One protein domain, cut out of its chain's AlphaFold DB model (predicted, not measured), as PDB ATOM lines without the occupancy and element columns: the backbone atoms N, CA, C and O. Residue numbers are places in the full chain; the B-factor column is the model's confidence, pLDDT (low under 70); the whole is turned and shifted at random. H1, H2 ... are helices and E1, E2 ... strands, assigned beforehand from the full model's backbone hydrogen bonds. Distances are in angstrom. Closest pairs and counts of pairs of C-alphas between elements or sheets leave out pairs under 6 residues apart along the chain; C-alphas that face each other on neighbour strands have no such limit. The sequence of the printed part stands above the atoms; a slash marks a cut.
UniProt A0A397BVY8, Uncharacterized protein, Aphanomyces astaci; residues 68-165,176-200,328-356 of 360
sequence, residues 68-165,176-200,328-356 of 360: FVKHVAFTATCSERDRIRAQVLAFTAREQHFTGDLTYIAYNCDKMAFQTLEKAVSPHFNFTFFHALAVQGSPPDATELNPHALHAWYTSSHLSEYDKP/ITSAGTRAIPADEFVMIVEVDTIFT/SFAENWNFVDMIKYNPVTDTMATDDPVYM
ATOM      1  N   PHE A  68     175.945 119.452 176.320       79.81
ATOM      2  CA  PHE A  68     174.840 119.248 175.384       79.81
ATOM      3  C   PHE A  68     175.298 118.406 174.199       79.81
ATOM      4  O   PHE A  68     176.457 118.472 173.786       79.81
ATOM      5  N   VAL A  69     174.373 117.637 173.632       86.19
ATOM      6  CA  VAL A  69     174.582 117.004 172.328       86.19
ATOM      7  C   VAL A  69     174.419 118.080 171.267       86.19
ATOM      8  O   VAL A  69     173.361 118.699 171.191       86.19
ATOM      9  N   LYS A  70     175.446 118.296 170.446       87.56
ATOM     10  CA  LYS A  70     175.365 119.222 169.303       87.56
ATOM     11  C   LYS A  70     175.214 118.511 167.970       87.56
ATOM     12  O   LYS A  70     174.694 119.098 167.031       87.56
ATOM     13  N   HIS A  71     175.618 117.247 167.908       90.25
ATOM     14  CA  HIS A  71     175.585 116.453 166.691       90.25
ATOM     15  C   HIS A  71     174.851 115.143 166.952       90.25
ATOM     16  O   HIS A  71     175.208 114.399 167.866       90.25
ATOM     17  N   VAL A  72     173.851 114.852 166.128       91.69
ATOM     18  CA  VAL A  72     173.221 113.537 166.024       91.69
ATOM     19  C   VAL A  72     173.579 112.980 164.653       91.69
ATOM     20  O   VAL A  72     173.314 113.617 163.634       91.69
ATOM     21  N   ALA A  73     174.183 111.798 164.609       92.94
ATOM     22  CA  ALA A  73     174.558 111.135 163.368       92.94
ATOM     23  C   ALA A  73     173.944 109.738 163.282       92.94
ATOM     24  O   ALA A  73     173.836 109.021 164.277       92.94
ATOM     25  N   PHE A  74     173.555 109.356 162.071       91.69
ATOM     26  CA  PHE A  74     172.986 108.047 161.777       91.69
ATOM     27  C   PHE A  74     173.434 107.580 160.394       91.69
ATOM     28  O   PHE A  74     173.684 108.382 159.492       91.69
ATOM     29  N   THR A  75     173.529 106.263 160.223       90.31
ATOM     30  CA  THR A  75     173.795 105.644 158.922       90.31
ATOM     31  C   THR A  75     172.496 105.191 158.290       90.31
ATOM     32  O   THR A  75     171.672 104.572 158.960       90.31
ATOM     33  N   ALA A  76     172.329 105.456 157.000       89.12
ATOM     34  CA  ALA A  76     171.146 105.048 156.256       89.12
ATOM     35  C   ALA A  76     171.475 104.833 154.772       89.12
ATOM     36  O   ALA A  76     172.415 105.427 154.240       89.12
ATOM     37  N   THR A  77     170.707 103.989 154.084       89.31
ATOM     38  CA  THR A  77     170.855 103.808 152.630       89.31
ATOM     39  C   THR A  77     170.176 104.943 151.860       89.31
ATOM     40  O   THR A  77     169.506 105.788 152.448       89.31
ATOM     41  N   CYS A  78     170.292 104.967 150.530       88.38
ATOM     42  CA  CYS A  78     169.496 105.873 149.690       88.38
ATOM     43  C   CYS A  78     168.097 105.319 149.332       88.38
ATOM     44  O   CYS A  78     167.466 105.804 148.391       88.38
ATOM     45  N   SER A  79     167.609 104.281 150.025       87.56
ATOM     46  CA  SER A  79     166.277 103.723 149.766       87.56
ATOM     47  C   SER A  79     165.162 104.680 150.200       87.56
ATOM     48  O   SER A  79     165.321 105.495 151.110       87.56
ATOM     49  N   GLU A  80     163.983 104.560 149.582       85.75
ATOM     50  CA  GLU A  80     162.822 105.366 149.975       85.75
ATOM     51  C   GLU A  80     162.413 105.115 151.435       85.75
ATOM     52  O   GLU A  80     162.056 106.053 152.151       85.75
ATOM     53  N   ARG A  81     162.512 103.859 151.890       83.19
ATOM     54  CA  ARG A  81     162.218 103.456 153.270       83.19
ATOM     55  C   ARG A  81     163.084 104.224 154.267       83.19
ATOM     56  O   ARG A  81     162.551 104.792 155.220       83.19
ATOM     57  N   ASP A  82     164.391 104.253 154.039       86.19
ATOM     58  CA  ASP A  82     165.336 104.929 154.928       86.19
ATOM     59  C   ASP A  82     165.208 106.448 154.855       86.19
ATOM     60  O   ASP A  82     165.265 107.114 155.886       86.19
ATOM     61  N   ARG A  83     164.917 106.996 153.669       88.56
ATOM     62  CA  ARG A  83     164.581 108.416 153.514       88.56
ATOM     63  C   ARG A  83     163.398 108.812 154.400       88.56
ATOM     64  O   ARG A  83     163.481 109.815 155.100       88.56
ATOM     65  N   ILE A  84     162.309 108.041 154.383       85.06
ATOM     66  CA  ILE A  84     161.122 108.317 155.211       85.06
ATOM     67  C   ILE A  84     161.468 108.209 156.701       85.06
ATOM     68  O   ILE A  84     161.094 109.081 157.478       85.06
ATOM     69  N   ARG A  85     162.207 107.170 157.105       85.50
ATOM     70  CA  ARG A  85     162.641 106.982 158.500       85.50
ATOM     71  C   ARG A  85     163.500 108.142 158.996       85.50
ATOM     72  O   ARG A  85     163.220 108.685 160.058       85.50
ATOM     73  N   ALA A  86     164.455 108.590 158.186       88.81
ATOM     74  CA  ALA A  86     165.264 109.760 158.496       88.81
ATOM     75  C   ALA A  86     164.393 111.011 158.679       88.81
ATOM     76  O   ALA A  86     164.596 111.761 159.627       88.81
ATOM     77  N   GLN A  87     163.387 111.225 157.824       88.69
ATOM     78  CA  GLN A  87     162.454 112.346 157.979       88.69
ATOM     79  C   GLN A  87     161.636 112.255 159.275       88.69
ATOM     80  O   GLN A  87     161.460 113.275 159.930       88.69
ATOM     81  N   VAL A  88     161.197 111.061 159.694       85.69
ATOM     82  CA  VAL A  88     160.549 110.852 161.008       85.69
ATOM     83  C   VAL A  88     161.506 111.186 162.154       85.69
ATOM     84  O   VAL A  88     161.134 111.903 163.084       85.69
ATOM     85  N   LEU A  89     162.748 110.706 162.079       87.50
ATOM     86  CA  LEU A  89     163.788 111.004 163.060       87.50
ATOM     87  C   LEU A  89     164.002 112.515 163.177       87.50
ATOM     88  O   LEU A  89     163.955 113.053 164.279       87.50
ATOM     89  N   ALA A  90     164.177 113.209 162.051       89.12
ATOM     90  CA  ALA A  90     164.374 114.653 162.044       89.12
ATOM     91  C   ALA A  90     163.142 115.406 162.534       89.12
ATOM     92  O   ALA A  90     163.282 116.258 163.404       89.12
ATOM     93  N   PHE A  91     161.949 115.067 162.043       86.69
ATOM     94  CA  PHE A  91     160.696 115.660 162.504       86.69
ATOM     95  C   PHE A  91     160.596 115.582 164.028       86.69
ATOM     96  O   PHE A  91     160.461 116.600 164.699       86.69
ATOM     97  N   THR A  92     160.763 114.386 164.594       84.94
ATOM     98  CA  THR A  92     160.645 114.204 166.044       84.94
ATOM     99  C   THR A  92     161.780 114.857 166.825       84.94
ATOM    100  O   THR A  92     161.522 115.423 167.882       84.94
ATOM    101  N   ALA A  93     163.016 114.865 166.317       86.62
ATOM    102  CA  ALA A  93     164.113 115.596 166.951       86.62
ATOM    103  C   ALA A  93     163.790 117.094 167.065       86.62
ATOM    104  O   ALA A  93     163.978 117.699 168.120       86.62
ATOM    105  N   ARG A  94     163.268 117.678 165.984       86.50
ATOM    106  CA  ARG A  94     162.928 119.098 165.904       86.50
ATOM    107  C   ARG A  94     161.690 119.452 166.738       86.50
ATOM    108  O   ARG A  94     161.739 120.439 167.464       86.50
ATOM    109  N   GLU A  95     160.659 118.604 166.750       83.81
ATOM    110  CA  GLU A  95     159.509 118.710 167.674       83.81
ATOM    111  C   GLU A  95     159.947 118.696 169.146       83.81
ATOM    112  O   GLU A  95     159.369 119.375 169.986       83.81
ATOM    113  N   GLN A  96     160.994 117.934 169.474       83.56
ATOM    114  CA  GLN A  96     161.595 117.911 170.811       83.56
ATOM    115  C   GLN A  96     162.654 119.010 171.017       83.56
ATOM    116  O   GLN A  96     163.482 118.915 171.926       83.56
ATOM    117  N   HIS A  97     162.619 120.056 170.185       84.56
ATOM    118  CA  HIS A  97     163.465 121.249 170.238       84.56
ATOM    119  C   HIS A  97     164.974 120.985 170.119       84.56
ATOM    120  O   HIS A  97     165.789 121.777 170.593       84.56
ATOM    121  N   PHE A  98     165.384 119.889 169.476       86.25
ATOM    122  CA  PHE A  98     166.794 119.693 169.152       86.25
ATOM    123  C   PHE A  98     167.219 120.679 168.057       86.25
ATOM    124  O   PHE A  98     166.729 120.611 166.933       86.25
ATOM    125  N   THR A  99     168.167 121.567 168.357       85.56
ATOM    126  CA  THR A  99     168.681 122.590 167.424       85.56
ATOM    127  C   THR A  99     170.023 122.219 166.790       85.56
ATOM    128  O   THR A  99     170.551 122.987 165.993       85.56
ATOM    129  N   GLY A 100     170.615 121.082 167.171       85.19
ATOM    130  CA  GLY A 100     171.925 120.658 166.680       85.19
ATOM    131  C   GLY A 100     171.899 120.085 165.260       85.19
ATOM    132  O   GLY A 100     170.848 119.984 164.612       85.19
ATOM    133  N   ASP A 101     173.068 119.659 164.794       89.25
ATOM    134  CA  ASP A 101     173.241 119.079 163.467       89.25
ATOM    135  C   ASP A 101     172.670 117.663 163.412       89.25
ATOM    136  O   ASP A 101     172.985 116.813 164.250       89.25
ATOM    137  N   LEU A 102     171.869 117.395 162.381       91.31
ATOM    138  CA  LEU A 102     171.429 116.052 162.018       91.31
ATOM    139  C   LEU A 102     172.256 115.591 160.819       91.31
ATOM    140  O   LEU A 102     172.122 116.142 159.728       91.31
ATOM    141  N   THR A 103     173.116 114.595 161.008       92.81
ATOM    142  CA  THR A 103     173.994 114.095 159.945       92.81
ATOM    143  C   THR A 103     173.455 112.801 159.343       92.81
ATOM    144  O   THR A 103     173.414 111.771 160.016       92.81
ATOM    145  N   TYR A 104     173.113 112.853 158.054       92.06
ATOM    146  CA  TYR A 104     172.742 111.696 157.243       92.06
ATOM    147  C   TYR A 104     173.998 111.108 156.595       92.06
ATOM    148  O   TYR A 104     174.528 111.653 155.623       92.06
ATOM    149  N   ILE A 105     174.462 109.966 157.099       92.38
ATOM    150  CA  ILE A 105     175.612 109.242 156.545       92.38
ATOM    151  C   ILE A 105     175.085 108.202 155.553       92.38
ATOM    152  O   ILE A 105     174.710 107.087 155.925       92.38
ATOM    153  N   ALA A 106     175.033 108.588 154.279       90.00
ATOM    154  CA  ALA A 106     174.526 107.759 153.198       90.00
ATOM    155  C   ALA A 106     175.565 106.717 152.769       90.00
ATOM    156  O   ALA A 106     176.690 107.067 152.402       90.00
ATOM    157  N   TYR A 107     175.181 105.443 152.765       87.81
ATOM    158  CA  TYR A 107     176.016 104.328 152.308       87.81
ATOM    159  C   TYR A 107     175.230 103.390 151.388       87.81
ATOM    160  O   TYR A 107     174.011 103.503 151.254       87.81
ATOM    161  N   ASN A 108     175.931 102.460 150.735       86.75
ATOM    162  CA  ASN A 108     175.328 101.476 149.835       86.75
ATOM    163  C   ASN A 108     174.469 102.093 148.710       86.75
ATOM    164  O   ASN A 108     173.452 101.537 148.301       86.75
ATOM    165  N   CYS A 109     174.867 103.263 148.217       84.12
ATOM    166  CA  CYS A 109     174.247 103.897 147.064       84.12
ATOM    167  C   CYS A 109     175.276 104.621 146.204       84.12
ATOM    168  O   CYS A 109     176.292 105.119 146.696       84.12
ATOM    169  N   ASP A 110     175.008 104.661 144.901       84.44
ATOM    170  CA  ASP A 110     175.832 105.391 143.951       84.44
ATOM    171  C   ASP A 110     175.611 106.910 144.048       84.44
ATOM    172  O   ASP A 110     174.739 107.415 144.762       84.44
ATOM    173  N   LYS A 111     176.432 107.663 143.311       85.19
ATOM    174  CA  LYS A 111     176.381 109.127 143.296       85.19
ATOM    175  C   LYS A 111     175.036 109.674 142.806       85.19
ATOM    176  O   LYS A 111     174.605 110.722 143.276       85.19
ATOM    177  N   MET A 112     174.382 109.000 141.863       87.94
ATOM    178  CA  MET A 112     173.119 109.461 141.286       87.94
ATOM    179  C   MET A 112     171.968 109.274 142.277       87.94
ATOM    180  O   MET A 112     171.165 110.188 142.475       87.94
ATOM    181  N   ALA A 113     171.920 108.125 142.946       87.38
ATOM    182  CA  ALA A 113     170.979 107.837 144.018       87.38
ATOM    183  C   ALA A 113     171.162 108.802 145.198       87.38
ATOM    184  O   ALA A 113     170.176 109.345 145.693       87.38
ATOM    185  N   PHE A 114     172.406 109.099 145.587       88.50
ATOM    186  CA  PHE A 114     172.704 110.085 146.630       88.50
ATOM    187  C   PHE A 114     172.218 111.497 146.266       88.50
ATOM    188  O   PHE A 114     171.495 112.121 147.036       88.50
ATOM    189  N   GLN A 115     172.507 111.979 145.054       89.12
ATOM    190  CA  GLN A 115     172.011 113.283 144.589       89.12
ATOM    191  C   GLN A 115     170.481 113.341 144.494       89.12
ATOM    192  O   GLN A 115     169.877 114.401 144.666       89.12
ATOM    193  N   THR A 116     169.846 112.212 144.182       90.31
ATOM    194  CA  THR A 116     168.385 112.104 144.152       90.31
ATOM    195  C   THR A 116     167.811 112.182 145.565       90.31
ATOM    196  O   THR A 116     166.841 112.903 145.777       90.31
ATOM    197  N   LEU A 117     168.439 111.509 146.534       89.44
ATOM    198  CA  LEU A 117     168.092 111.596 147.951       89.44
ATOM    199  C   LEU A 117     168.185 113.041 148.461       89.44
ATOM    200  O   LEU A 117     167.203 113.535 149.006       89.44
ATOM    201  N   GLU A 118     169.313 113.725 148.238       87.12
ATOM    202  CA  GLU A 118     169.520 115.114 148.690       87.12
ATOM    203  C   GLU A 118     168.428 116.058 148.173       87.12
ATOM    204  O   GLU A 118     167.940 116.911 148.907       87.12
ATOM    205  N   LYS A 119     167.996 115.879 146.918       87.31
ATOM    206  CA  LYS A 119     166.918 116.680 146.317       87.31
ATOM    207  C   LYS A 119     165.522 116.284 146.798       87.31
ATOM    208  O   LYS A 119     164.618 117.112 146.783       87.31
ATOM    209  N   ALA A 120     165.324 115.015 147.150       85.56
ATOM    210  CA  ALA A 120     164.029 114.470 147.555       85.56
ATOM    211  C   ALA A 120     163.721 114.685 149.043       85.56
ATOM    212  O   ALA A 120     162.576 114.495 149.465       85.56
ATOM    213  N   VAL A 121     164.726 115.006 149.856       84.25
ATOM    214  CA  VAL A 121     164.539 115.390 151.253       84.25
ATOM    215  C   VAL A 121     164.266 116.884 151.318       84.25
ATOM    216  O   VAL A 121     164.966 117.690 150.715       84.25
ATOM    217  N   SER A 122     163.213 117.258 152.037       81.12
ATOM    218  CA  SER A 122     162.844 118.661 152.125       81.12
ATOM    219  C   SER A 122     163.880 119.452 152.945       81.12
ATOM    220  O   SER A 122     164.297 118.969 154.004       81.12
ATOM    221  N   PRO A 123     164.273 120.668 152.511       79.19
ATOM    222  CA  PRO A 123     165.301 121.467 153.182       79.19
ATOM    223  C   PRO A 123     165.012 121.795 154.653       79.19
ATOM    224  O   PRO A 123     165.948 122.002 155.417       79.19
ATOM    225  N   HIS A 124     163.740 121.808 155.069       76.81
ATOM    226  CA  HIS A 124     163.343 122.160 156.438       76.81
ATOM    227  C   HIS A 124     163.895 121.204 157.508       76.81
ATOM    228  O   HIS A 124     164.058 121.599 158.658       76.81
ATOM    229  N   PHE A 125     164.223 119.958 157.148       79.25
ATOM    230  CA  PHE A 125     164.846 119.019 158.085       79.25
ATOM    231  C   PHE A 125     166.310 119.373 158.405       79.25
ATOM    232  O   PHE A 125     166.846 118.894 159.406       79.25
ATOM    233  N   ASN A 126     166.938 120.239 157.594       82.50
ATOM    234  CA  ASN A 126     168.305 120.743 157.760       82.50
ATOM    235  C   ASN A 126     169.323 119.621 158.040       82.50
ATOM    236  O   ASN A 126     170.044 119.636 159.039       82.50
ATOM    237  N   PHE A 127     169.327 118.599 157.180       86.00
ATOM    238  CA  PHE A 127     170.326 117.539 157.255       86.00
ATOM    239  C   PHE A 127     171.668 118.010 156.704       86.00
ATOM    240  O   PHE A 127     171.746 118.574 155.614       86.00
ATOM    241  N   THR A 128     172.737 117.650 157.408       89.81
ATOM    242  CA  THR A 128     174.077 117.584 156.827       89.81
ATOM    243  C   THR A 128     174.249 116.219 156.175       89.81
ATOM    244  O   THR A 128     174.203 115.193 156.852       89.81
ATOM    245  N   PHE A 129     174.443 116.180 154.860       88.62
ATOM    246  CA  PHE A 129     174.637 114.924 154.140       88.62
ATOM    247  C   PHE A 129     176.121 114.573 154.001       88.62
ATOM    248  O   PHE A 129     176.961 115.418 153.689       88.62
ATOM    249  N   PHE A 130     176.439 113.294 154.185       90.44
ATOM    250  CA  PHE A 130     177.743 112.718 153.878       90.44
ATOM    251  C   PHE A 130     177.569 111.458 153.031       90.44
ATOM    252  O   PHE A 130     176.797 110.571 153.391       90.44
ATOM    253  N   HIS A 131     178.315 111.347 151.928       88.69
ATOM    254  CA  HIS A 131     178.273 110.174 151.052       88.69
ATOM    255  C   HIS A 131     179.487 109.267 151.264       88.69
ATOM    256  O   HIS A 131     180.600 109.569 150.826       88.69
ATOM    257  N   ALA A 132     179.262 108.103 151.868       87.19
ATOM    258  CA  ALA A 132     180.251 107.042 152.011       87.19
ATOM    259  C   ALA A 132     180.389 106.232 150.701       87.19
ATOM    260  O   ALA A 132     180.045 105.052 150.643       87.19
ATOM    261  N   LEU A 133     180.911 106.871 149.644       75.31
ATOM    262  CA  LEU A 133     181.016 106.355 148.262       75.31
ATOM    263  C   LEU A 133     181.588 104.931 148.126       75.31
ATOM    264  O   LEU A 133     181.216 104.206 147.207       75.31
ATOM    265  N   ALA A 134     182.514 104.545 149.006       71.12
ATOM    266  CA  ALA A 134     183.224 103.266 148.949       71.12
ATOM    267  C   ALA A 134     182.679 102.203 149.923       71.12
ATOM    268  O   ALA A 134     183.239 101.112 150.008       71.12
ATOM    269  N   VAL A 135     181.618 102.509 150.674       76.75
ATOM    270  CA  VAL A 135     181.035 101.585 151.651       76.75
ATOM    271  C   VAL A 135     179.843 100.881 151.014       76.75
ATOM    272  O   VAL A 135     178.754 101.449 150.891       76.75
ATOM    273  N   GLN A 136     180.068  99.640 150.585       67.81
ATOM    274  CA  GLN A 136     179.012  98.744 150.119       67.81
ATOM    275  C   GLN A 136     178.565  97.819 151.250       67.81
ATOM    276  O   GLN A 136     179.404  97.302 151.980       67.81
ATOM    277  N   GLY A 137     177.254  97.586 151.336       58.97
ATOM    278  CA  GLY A 137     176.665  96.524 152.150       58.97
ATOM    279  C   GLY A 137     176.641  96.745 153.670       58.97
ATOM    280  O   GLY A 137     177.659  96.755 154.349       58.97
ATOM    281  N   SER A 138     175.425  96.781 154.205       48.28
ATOM    282  CA  SER A 138     174.976  95.769 155.170       48.28
ATOM    283  C   SER A 138     173.824  95.016 154.464       48.28
ATOM    284  O   SER A 138     173.318  95.542 153.462       48.28
ATOM    285  N   PRO A 139     173.417  93.800 154.871       50.84
ATOM    286  CA  PRO A 139     172.219  93.159 154.322       50.84
ATOM    287  C   PRO A 139     171.041  94.151 154.251       50.84
ATOM    288  O   PRO A 139     170.944  95.003 155.130       50.84
ATOM    289  N   PRO A 140     170.141  94.068 153.255       44.81
ATOM    290  CA  PRO A 140     168.996  94.983 153.124       44.81
ATOM    291  C   PRO A 140     168.073  95.026 154.360       44.81
ATOM    292  O   PRO A 140     167.305  95.974 154.513       44.81
ATOM    293  N   ASP A 141     168.200  94.039 155.253       44.97
ATOM    294  CA  ASP A 141     167.486  93.932 156.528       44.97
ATOM    295  C   ASP A 141     168.359  94.219 157.761       44.97
ATOM    296  O   ASP A 141     167.895  94.058 158.887       44.97
ATOM    297  N   ALA A 142     169.615  94.636 157.583       51.81
ATOM    298  CA  ALA A 142     170.459  95.047 158.693       51.81
ATOM    299  C   ALA A 142     169.921  96.365 159.251       51.81
ATOM    300  O   ALA A 142     170.156  97.443 158.713       51.81
ATOM    301  N   THR A 143     169.176  96.257 160.343       52.34
ATOM    302  CA  THR A 143     168.632  97.358 161.141       52.34
ATOM    303  C   THR A 143     169.708  98.131 161.905       52.34
ATOM    304  O   THR A 143     169.376  98.983 162.717       52.34
ATOM    305  N   GLU A 144     170.987  97.863 161.645       64.50
ATOM    306  CA  GLU A 144     172.098  98.274 162.491       64.50
ATOM    307  C   GLU A 144     172.985  99.333 161.839       64.50
ATOM    308  O   GLU A 144     173.125  99.425 160.616       64.50
ATOM    309  N   LEU A 145     173.628 100.125 162.694       77.94
ATOM    310  CA  LEU A 145     174.636 101.102 162.306       77.94
ATOM    311  C   LEU A 145     175.749 100.475 161.461       77.94
ATOM    312  O   LEU A 145     176.315  99.450 161.834       77.94
ATOM    313  N   ASN A 146     176.147 101.141 160.375       86.12
ATOM    314  CA  ASN A 146     177.275 100.691 159.563       86.12
ATOM    315  C   ASN A 146     178.601 101.316 160.064       86.12
ATOM    316  O   ASN A 146     178.841 102.511 159.845       86.12
ATOM    317  N   PRO A 147     179.506 100.542 160.700       86.25
ATOM    318  CA  PRO A 147     180.727 101.097 161.286       86.25
ATOM    319  C   PRO A 147     181.718 101.617 160.240       86.25
ATOM    320  O   PRO A 147     182.472 102.550 160.518       86.25
ATOM    321  N   HIS A 148     181.697 101.080 159.014       87.81
ATOM    322  CA  HIS A 148     182.540 101.572 157.923       87.81
ATOM    323  C   HIS A 148     182.118 102.979 157.504       87.81
ATOM    324  O   HIS A 148     182.974 103.842 157.299       87.81
ATOM    325  N   ALA A 149     180.808 103.217 157.400       89.06
ATOM    326  CA  ALA A 149     180.250 104.515 157.052       89.06
ATOM    327  C   ALA A 149     180.502 105.555 158.159       89.06
ATOM    328  O   ALA A 149     180.940 106.664 157.855       89.06
ATOM    329  N   LEU A 150     180.311 105.184 159.433       89.19
ATOM    330  CA  LEU A 150     180.594 106.054 160.587       89.19
ATOM    331  C   LEU A 150     182.068 106.456 160.669       89.19
ATOM    332  O   LEU A 150     182.383 107.638 160.812       89.19
ATOM    333  N   HIS A 151     182.974 105.488 160.521       88.88
ATOM    334  CA  HIS A 151     184.409 105.754 160.514       88.88
ATOM    335  C   HIS A 151     184.822 106.636 159.325       88.88
ATOM    336  O   HIS A 151     185.600 107.574 159.490       88.88
ATOM    337  N   ALA A 152     184.288 106.380 158.123       87.62
ATOM    338  CA  ALA A 152     184.552 107.207 156.943       87.62
ATOM    339  C   ALA A 152     184.072 108.656 157.122       87.62
ATOM    340  O   ALA A 152     184.784 109.590 156.753       87.62
ATOM    341  N   TRP A 153     182.893 108.849 157.715       88.56
ATOM    342  CA  TRP A 153     182.372 110.177 158.024       88.56
ATOM    343  C   TRP A 153     183.287 110.928 158.994       88.56
ATOM    344  O   TRP A 153     183.744 112.024 158.668       88.56
ATOM    345  N   TYR A 154     183.616 110.330 160.142       83.75
ATOM    346  CA  TYR A 154     184.415 111.008 161.163       83.75
ATOM    347  C   TYR A 154     185.841 111.325 160.691       83.75
ATOM    348  O   TYR A 154     186.331 112.440 160.865       83.75
ATOM    349  N   THR A 155     186.502 110.379 160.024       81.06
ATOM    350  CA  THR A 155     187.846 110.619 159.473       81.06
ATOM    351  C   THR A 155     187.834 111.725 158.419       81.06
ATOM    352  O   THR A 155     188.729 112.567 158.397       81.06
ATOM    353  N   SER A 156     186.792 111.803 157.585       75.38
ATOM    354  CA  SER A 156     186.673 112.874 156.590       75.38
ATOM    355  C   SER A 156     186.442 114.261 157.202       75.38
ATOM    356  O   SER A 156     186.937 115.245 156.654       75.38
ATOM    357  N   SER A 157     185.729 114.353 158.332       63.84
ATOM    358  CA  SER A 157     185.480 115.623 159.025       63.84
ATOM    359  C   SER A 157     186.711 116.114 159.796       63.84
ATOM    360  O   SER A 157     186.921 117.318 159.900       63.84
ATOM    361  N   HIS A 158     187.573 115.204 160.264       51.69
ATOM    362  CA  HIS A 158     188.811 115.529 160.989       51.69
ATOM    363  C   HIS A 158     190.034 115.798 160.100       51.69
ATOM    364  O   HIS A 158     190.896 116.603 160.459       51.69
ATOM    365  N   LEU A 159     190.110 115.201 158.906       45.12
ATOM    366  CA  LEU A 159     191.206 115.454 157.956       45.12
ATOM    367  C   LEU A 159     191.208 116.885 157.380       45.12
ATOM    368  O   LEU A 159     192.151 117.272 156.691       45.12
ATOM    369  N   SER A 160     190.187 117.692 157.682       39.38
ATOM    370  CA  SER A 160     190.156 119.121 157.360       39.38
ATOM    371  C   SER A 160     191.174 119.940 158.175       39.38
ATOM    372  O   SER A 160     191.640 120.976 157.699       39.38
ATOM    373  N   GLU A 161     191.573 119.475 159.368       37.84
ATOM    374  CA  GLU A 161     192.306 120.317 160.327       37.84
ATOM    375  C   GLU A 161     193.780 119.921 160.551       37.84
ATOM    376  O   GLU A 161     194.577 120.789 160.900       37.84
ATOM    377  N   TYR A 162     194.190 118.669 160.281       36.03
ATOM    378  CA  TYR A 162     195.530 118.183 160.676       36.03
ATOM    379  C   TYR A 162     196.513 117.769 159.566       36.03
ATOM    380  O   TYR A 162     197.691 117.608 159.870       36.03
ATOM    381  N   ASP A 163     196.116 117.685 158.289       34.78
ATOM    382  CA  ASP A 163     197.033 117.263 157.213       34.78
ATOM    383  C   ASP A 163     197.150 118.289 156.071       34.78
ATOM    384  O   ASP A 163     196.566 118.189 154.991       34.78
ATOM    385  N   LYS A 164     198.005 119.292 156.296       37.56
ATOM    386  CA  LYS A 164     198.826 119.848 155.213       37.56
ATOM    387  C   LYS A 164     200.285 119.454 155.441       37.56
ATOM    388  O   LYS A 164     201.062 120.247 155.971       37.56
ATOM    389  N   PRO A 165     200.697 118.310 154.881       35.03
ATOM    390  CA  PRO A 165     201.959 118.287 154.171       35.03
ATOM    391  C   PRO A 165     201.777 117.831 152.720       35.03
ATOM    392  O   PRO A 165     200.892 117.075 152.335       35.03
ATOM    393  N   ILE A 176     183.998 116.985 145.042       35.03
ATOM    394  CA  ILE A 176     182.820 117.414 144.284       35.03
ATOM    395  C   ILE A 176     181.586 116.743 144.894       35.03
ATOM    396  O   ILE A 176     181.096 115.788 144.297       35.03
ATOM    397  N   THR A 177     181.177 117.194 146.092       36.59
ATOM    398  CA  THR A 177     179.783 117.554 146.472       36.59
ATOM    399  C   THR A 177     179.540 117.741 147.981       36.59
ATOM    400  O   THR A 177     178.479 118.243 148.324       36.59
ATOM    401  N   SER A 178     180.460 117.432 148.900       38.75
ATOM    402  CA  SER A 178     180.205 117.704 150.326       38.75
ATOM    403  C   SER A 178     180.457 119.178 150.665       38.75
ATOM    404  O   SER A 178     181.598 119.646 150.662       38.75
ATOM    405  N   ALA A 179     179.389 119.922 150.965       37.16
ATOM    406  CA  ALA A 179     179.502 121.149 151.750       37.16
ATOM    407  C   ALA A 179     180.362 120.841 152.987       37.16
ATOM    408  O   ALA A 179     180.179 119.801 153.620       37.16
ATOM    409  N   GLY A 180     181.372 121.677 153.242       41.47
ATOM    410  CA  GLY A 180     182.483 121.364 154.139       41.47
ATOM    411  C   GLY A 180     182.016 120.840 155.493       41.47
ATOM    412  O   GLY A 180     181.444 121.584 156.283       41.47
ATOM    413  N   THR A 181     182.289 119.565 155.767       52.34
ATOM    414  CA  THR A 181     182.123 118.998 157.100       52.34
ATOM    415  C   THR A 181     183.106 119.712 158.021       52.34
ATOM    416  O   THR A 181     184.322 119.534 157.931       52.34
ATOM    417  N   ARG A 182     182.585 120.605 158.865       58.25
ATOM    418  CA  ARG A 182     183.370 121.264 159.908       58.25
ATOM    419  C   ARG A 182     183.900 120.185 160.855       58.25
ATOM    420  O   ARG A 182     183.169 119.255 161.195       58.25
ATOM    421  N   ALA A 183     185.165 120.297 161.254       69.75
ATOM    422  CA  ALA A 183     185.728 119.405 162.258       69.75
ATOM    423  C   ALA A 183     184.919 119.537 163.557       69.75
ATOM    424  O   ALA A 183     184.650 120.653 164.008       69.75
ATOM    425  N   ILE A 184     184.499 118.400 164.117       81.38
ATOM    426  CA  ILE A 184     183.775 118.358 165.391       81.38
ATOM    427  C   ILE A 184     184.816 118.494 166.510       81.38
ATOM    428  O   ILE A 184     185.712 117.648 166.581       81.38
ATOM    429  N   PRO A 185     184.735 119.511 167.386       82.88
ATOM    430  CA  PRO A 185     185.681 119.668 168.483       82.88
ATOM    431  C   PRO A 185     185.734 118.434 169.392       82.88
ATOM    432  O   PRO A 185     184.719 117.830 169.731       82.88
ATOM    433  N   ALA A 186     186.941 118.068 169.822       82.62
ATOM    434  CA  ALA A 186     187.223 116.829 170.550       82.62
ATOM    435  C   ALA A 186     186.485 116.682 171.903       82.62
ATOM    436  O   ALA A 186     186.386 115.580 172.451       82.62
ATOM    437  N   ASP A 187     186.044 117.787 172.499       81.44
ATOM    438  CA  ASP A 187     185.291 117.872 173.752       81.44
ATOM    439  C   ASP A 187     183.770 117.948 173.563       81.44
ATOM    440  O   ASP A 187     183.042 117.929 174.553       81.44
ATOM    441  N   GLU A 188     183.271 117.978 172.329       85.62
ATOM    442  CA  GLU A 188     181.833 117.956 172.077       85.62
ATOM    443  C   GLU A 188     181.261 116.541 172.125       85.62
ATOM    444  O   GLU A 188     181.915 115.561 171.761       85.62
ATOM    445  N   PHE A 189     180.009 116.443 172.570       86.69
ATOM    446  CA  PHE A 189     179.267 115.191 172.586       86.69
ATOM    447  C   PHE A 189     178.534 114.974 171.265       86.69
ATOM    448  O   PHE A 189     177.758 115.819 170.806       86.69
ATOM    449  N   VAL A 190     178.743 113.788 170.706       89.75
ATOM    450  CA  VAL A 190     178.065 113.290 169.516       89.75
ATOM    451  C   VAL A 190     177.168 112.137 169.928       89.75
ATOM    452  O   VAL A 190     177.593 111.213 170.623       89.75
ATOM    453  N   MET A 191     175.916 112.199 169.496       90.31
ATOM    454  CA  MET A 191     174.954 111.125 169.643       90.31
ATOM    455  C   MET A 191     174.892 110.320 168.352       90.31
ATOM    456  O   MET A 191     174.711 110.877 167.272       90.31
ATOM    457  N   ILE A 192     175.018 109.006 168.465       89.88
ATOM    458  CA  ILE A 192     174.881 108.081 167.349       89.88
ATOM    459  C   ILE A 192     173.594 107.294 167.555       89.88
ATOM    460  O   ILE A 192     173.366 106.715 168.621       89.88
ATOM    461  N   VAL A 193     172.738 107.309 166.540       87.06
ATOM    462  CA  VAL A 193     171.394 106.726 166.582       87.06
ATOM    463  C   VAL A 193     171.123 105.928 165.319       87.06
ATOM    464  O   VAL A 193     171.737 106.161 164.280       87.06
ATOM    465  N   GLU A 194     170.176 105.003 165.387       84.31
ATOM    466  CA  GLU A 194     169.690 104.327 164.185       84.31
ATOM    467  C   GLU A 194     168.662 105.172 163.446       84.31
ATOM    468  O   GLU A 194     167.992 106.017 164.039       84.31
ATOM    469  N   VAL A 195     168.521 104.928 162.144       84.75
ATOM    470  CA  VAL A 195     167.659 105.731 161.267       84.75
ATOM    471  C   VAL A 195     166.177 105.691 161.663       84.75
ATOM    472  O   VAL A 195     165.447 106.632 161.372       84.75
ATOM    473  N   ASP A 196     165.714 104.637 162.337       78.19
ATOM    474  CA  ASP A 196     164.335 104.491 162.822       78.19
ATOM    475  C   ASP A 196     164.137 104.940 164.280       78.19
ATOM    476  O   ASP A 196     163.111 104.652 164.900       78.19
ATOM    477  N   THR A 197     165.098 105.698 164.810       79.88
ATOM    478  CA  THR A 197     165.005 106.342 166.119       79.88
ATOM    479  C   THR A 197     163.934 107.430 166.133       79.88
ATOM    480  O   THR A 197     163.891 108.288 165.253       79.88
ATOM    481  N   ILE A 198     163.125 107.448 167.198       77.12
ATOM    482  CA  ILE A 198     162.131 108.495 167.458       77.12
ATOM    483  C   ILE A 198     162.444 109.231 168.759       77.12
ATOM    484  O   ILE A 198     162.551 108.617 169.828       77.12
ATOM    485  N   PHE A 199     162.513 110.561 168.679       77.38
ATOM    486  CA  PHE A 199     162.651 111.432 169.842       77.38
ATOM    487  C   PHE A 199     161.289 111.655 170.495       77.38
ATOM    488  O   PHE A 199     160.398 112.276 169.928       77.38
ATOM    489  N   THR A 200     161.123 111.136 171.711       73.50
ATOM    490  CA  THR A 200     159.875 111.289 172.485       73.50
ATOM    491  C   THR A 200     159.977 112.339 173.588       73.50
ATOM    492  O   THR A 200     158.988 112.624 174.262       73.50
ATOM    493  N   SER A 328     158.086  97.551 164.697       37.06
ATOM    494  CA  SER A 328     156.952  97.318 163.804       37.06
ATOM    495  C   SER A 328     156.785  98.440 162.772       37.06
ATOM    496  O   SER A 328     156.586  99.614 163.086       37.06
ATOM    497  N   PHE A 329     156.807  98.056 161.492       36.38
ATOM    498  CA  PHE A 329     156.435  98.918 160.365       36.38
ATOM    499  C   PHE A 329     155.008  99.476 160.508       36.38
ATOM    500  O   PHE A 329     154.711 100.476 159.875       36.38
ATOM    501  N   ALA A 330     154.150  98.855 161.332       36.31
ATOM    502  CA  ALA A 330     152.744  99.202 161.546       36.31
ATOM    503  C   ALA A 330     152.520 100.361 162.545       36.31
ATOM    504  O   ALA A 330     151.592 101.140 162.363       36.31
ATOM    505  N   GLU A 331     153.367 100.534 163.563       39.31
ATOM    506  CA  GLU A 331     153.190 101.595 164.579       39.31
ATOM    507  C   GLU A 331     153.816 102.936 164.172       39.31
ATOM    508  O   GLU A 331     153.417 103.987 164.673       39.31
ATOM    509  N   ASN A 332     154.732 102.923 163.198       47.84
ATOM    510  CA  ASN A 332     155.264 104.139 162.579       47.84
ATOM    511  C   ASN A 332     154.261 104.838 161.647       47.84
ATOM    512  O   ASN A 332     154.532 105.965 161.236       47.84
ATOM    513  N   TRP A 333     153.113 104.225 161.319       49.72
ATOM    514  CA  TRP A 333     152.163 104.805 160.360       49.72
ATOM    515  C   TRP A 333     151.626 106.156 160.807       49.72
ATOM    516  O   TRP A 333     151.547 107.030 159.970       49.72
ATOM    517  N   ASN A 334     151.396 106.424 162.095       54.59
ATOM    518  CA  ASN A 334     150.909 107.754 162.497       54.59
ATOM    519  C   ASN A 334     151.893 108.886 162.134       54.59
ATOM    520  O   ASN A 334     151.469 109.945 161.681       54.59
ATOM    521  N   PHE A 335     153.203 108.661 162.285       54.28
ATOM    522  CA  PHE A 335     154.224 109.648 161.911       54.28
ATOM    523  C   PHE A 335     154.533 109.623 160.414       54.28
ATOM    524  O   PHE A 335     154.721 110.671 159.804       54.28
ATOM    525  N   VAL A 336     154.562 108.437 159.805       54.56
ATOM    526  CA  VAL A 336     154.776 108.271 158.363       54.56
ATOM    527  C   VAL A 336     153.620 108.877 157.569       54.56
ATOM    528  O   VAL A 336     153.867 109.566 156.588       54.56
ATOM    529  N   ASP A 337     152.381 108.666 158.002       53.78
ATOM    530  CA  ASP A 337     151.170 109.230 157.415       53.78
ATOM    531  C   ASP A 337     151.118 110.733 157.634       53.78
ATOM    532  O   ASP A 337     150.803 111.461 156.701       53.78
ATOM    533  N   MET A 338     151.504 111.225 158.814       56.94
ATOM    534  CA  MET A 338     151.658 112.662 159.020       56.94
ATOM    535  C   MET A 338     152.675 113.248 158.035       56.94
ATOM    536  O   MET A 338     152.343 114.187 157.335       56.94
ATOM    537  N   ILE A 339     153.861 112.662 157.870       58.78
ATOM    538  CA  ILE A 339     154.865 113.182 156.924       58.78
ATOM    539  C   ILE A 339     154.420 113.047 155.460       58.78
ATOM    540  O   ILE A 339     154.705 113.927 154.648       58.78
ATOM    541  N   LYS A 340     153.735 111.956 155.100       58.91
ATOM    542  CA  LYS A 340     153.286 111.693 153.724       58.91
ATOM    543  C   LYS A 340     152.058 112.505 153.323       58.91
ATOM    544  O   LYS A 340     151.977 112.916 152.168       58.91
ATOM    545  N   TYR A 341     151.103 112.686 154.231       53.91
ATOM    546  CA  TYR A 341     149.788 113.263 153.941       53.91
ATOM    547  C   TYR A 341     149.578 114.659 154.544       53.91
ATOM    548  O   TYR A 341     148.726 115.382 154.042       53.91
ATOM    549  N   ASN A 342     150.372 115.058 155.541       50.03
ATOM    550  CA  ASN A 342     150.463 116.418 156.083       50.03
ATOM    551  C   ASN A 342     151.925 116.893 156.019       50.03
ATOM    552  O   ASN A 342     152.602 116.965 157.052       50.03
ATOM    553  N   PRO A 343     152.457 117.173 154.812       49.88
ATOM    554  CA  PRO A 343     153.805 117.702 154.691       49.88
ATOM    555  C   PRO A 343     153.948 118.925 155.601       49.88
ATOM    556  O   PRO A 343     153.041 119.745 155.720       49.88
ATOM    557  N   VAL A 344     155.104 119.004 156.252       49.25
ATOM    558  CA  VAL A 344     155.473 119.903 157.360       49.25
ATOM    559  C   VAL A 344     155.101 121.388 157.175       49.25
ATOM    560  O   VAL A 344     155.044 122.130 158.151       49.25
ATOM    561  N   THR A 345     154.758 121.812 155.958       48.62
ATOM    562  CA  THR A 345     154.176 123.124 155.646       48.62
ATOM    563  C   THR A 345     152.945 123.500 156.478       48.62
ATOM    564  O   THR A 345     152.713 124.694 156.645       48.62
ATOM    565  N   ASP A 346     152.193 122.532 157.019       43.41
ATOM    566  CA  ASP A 346     150.976 122.801 157.806       43.41
ATOM    567  C   ASP A 346     151.158 122.685 159.335       43.41
ATOM    568  O   ASP A 346     150.263 123.078 160.086       43.41
ATOM    569  N   THR A 347     152.289 122.161 159.826       46.56
ATOM    570  CA  THR A 347     152.502 121.882 161.266       46.56
ATOM    571  C   THR A 347     153.757 122.507 161.868       46.56
ATOM    572  O   THR A 347     153.776 122.716 163.078       46.56
ATOM    573  N   MET A 348     154.772 122.861 161.073       50.53
ATOM    574  CA  MET A 348     155.969 123.553 161.566       50.53
ATOM    575  C   MET A 348     156.134 124.878 160.824       50.53
ATOM    576  O   MET A 348     156.283 124.913 159.602       50.53
ATOM    577  N   ALA A 349     156.088 125.982 161.564       48.47
ATOM    578  CA  ALA A 349     156.223 127.308 160.987       48.47
ATOM    579  C   ALA A 349     157.675 127.528 160.524       48.47
ATOM    580  O   ALA A 349     158.629 127.306 161.270       48.47
ATOM    581  N   THR A 350     157.855 127.941 159.270       49.31
ATOM    582  CA  THR A 350     159.174 128.152 158.645       49.31
ATOM    583  C   THR A 350     159.954 129.332 159.235       49.31
ATOM    584  O   THR A 350     161.107 129.550 158.862       49.31
ATOM    585  N   ASP A 351     159.339 130.093 160.139       53.16
ATOM    586  CA  ASP A 351     159.892 131.239 160.856       53.16
ATOM    587  C   ASP A 351     160.292 130.932 162.309       53.16
ATOM    588  O   ASP A 351     160.748 131.833 163.018       53.16
ATOM    589  N   ASP A 352     160.180 129.678 162.759       51.53
ATOM    590  CA  ASP A 352     160.581 129.302 164.112       51.53
ATOM    591  C   ASP A 352     162.123 129.407 164.272       51.53
ATOM    592  O   ASP A 352     162.889 128.871 163.457       51.53
ATOM    593  N   PRO A 353     162.616 130.117 165.311       48.19
ATOM    594  CA  PRO A 353     164.042 130.345 165.545       48.19
ATOM    595  C   PRO A 353     164.883 129.065 165.680       48.19
ATOM    596  O   PRO A 353     166.094 129.123 165.463       48.19
ATOM    597  N   VAL A 354     164.278 127.905 165.968       47.25
ATOM    598  CA  VAL A 354     164.944 126.587 165.948       47.25
ATOM    599  C   VAL A 354     165.491 126.230 164.553       47.25
ATOM    600  O   VAL A 354     166.465 125.484 164.453       47.25
ATOM    601  N   TYR A 355     164.926 126.797 163.480       49.38
ATOM    602  CA  TYR A 355     165.224 126.452 162.080       49.38
ATOM    603  C   TYR A 355     165.970 127.552 161.304       49.38
ATOM    604  O   TYR A 355     166.379 127.328 160.167       49.38
ATOM    605  N   MET A 356     166.181 128.726 161.908       42.28
ATOM    606  CA  MET A 356     166.818 129.895 161.272       42.28
ATOM    607  C   MET A 356     168.358 129.895 161.336       42.28
ATOM    608  O   MET A 356     169.005 130.721 160.691       42.28
TER     609      MET A 356
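This is residues 68 to 165, 176 to 200 and 328 to 356 of the 360 residues of an uncharacterized protein of Aphanomyces astaci (UniProt A0A397BVY8). A strongly twisted sheet of four parallel strands is the core, with H1 and H2 packed on one face and H3 on the other, making three layers. H4 packs crosswise on H1 at one end of the long axis, and E5 lies beside H1. The printed part has 152 residues, with four named helices and five named strands in the order E1 H1 E2 H2 E3 H3 E4 E5 H4; across the sheet the order is E3 E2 E1 E4. The class is mixed, helices and strands. The whole is compact, with a radius of gyration of the C-alphas of 15.6 A and spans of 52 by 37 by 26 A.

In the sheet, E2, residues 101 to 106, is parallel to E1, residues 69 to 76, at 18 degrees, with N 103 and O 72 2.8 A apart. E3, residues 127 to 131, is an edge strand parallel to E2, with N 128 and O 102 at 2.8 A. E4, residues 189 to 192, is the other edge strand, parallel to E1, with N 191 and O 71 at 2.8 A. H1, residues 80 to 95, runs along the strands over E2 at a height over the sheet of 9.9 A, and only just not over E1, on which 2 of its C-alphas fall; the closest C-alphas of H1 and E2 are those of Ala 90 and Leu 102, 7.2 A apart. H2, residues 111 to 120, runs along the strands over E3 and E2, also at 9.9 A; C-alphas Phe 114 and His 131, the closest of H2 and E3, are 7.1 A apart. H3, residues 147 to 162, is on the opposite face from H1, over E2 and E1, slantwise to E2 at 48 degrees on the local plane; the closest C-alphas of H3 and E2 are those of Ile 105 and Ala 149, 6.6 A. E1, H1, E2 and E2, H2, E3 are strand-helix-strand units, parallel neighbour strands joined through a helix, with right-handed crossovers. H4, residues 333 to 341, touches residues 84 to 88 of H1 alone, about perpendicular at 83 degrees, with C-alphas Val 88 and Phe 335 closest at 6.5 A. E5, residues 197 to 199, pairs with no named strand; its closest C-alpha to H1 is that of Phe 199, 5.1 A from Thr 92. In H1, H2 and H4 every O i to N i+4 pair is within hydrogen-bond range; in H3, 9 of 12 are.

E1 begins at C-alpha 69 (174.582, 117.004, 172.328) and is 20.3 A long; H1 is 22.4 A and H3 22.6 A. H4 ends at C-alpha 341 (149.788, 113.263, 153.941).

The C-alphas farthest apart, those of Pro 165 and Ala 330, are 53.3 A apart. Residues 166 to 175 and 201 to 327 are not printed, with C-alpha gaps of 21.6 A and 16.7 A. The link from E3 to H3 is long, 15 residues. Mean pLDDT of the printed part is 72.2; 55 residues are under 70, namely 136 to 144, 157 to 165, 176 to 183 and 328 to 356.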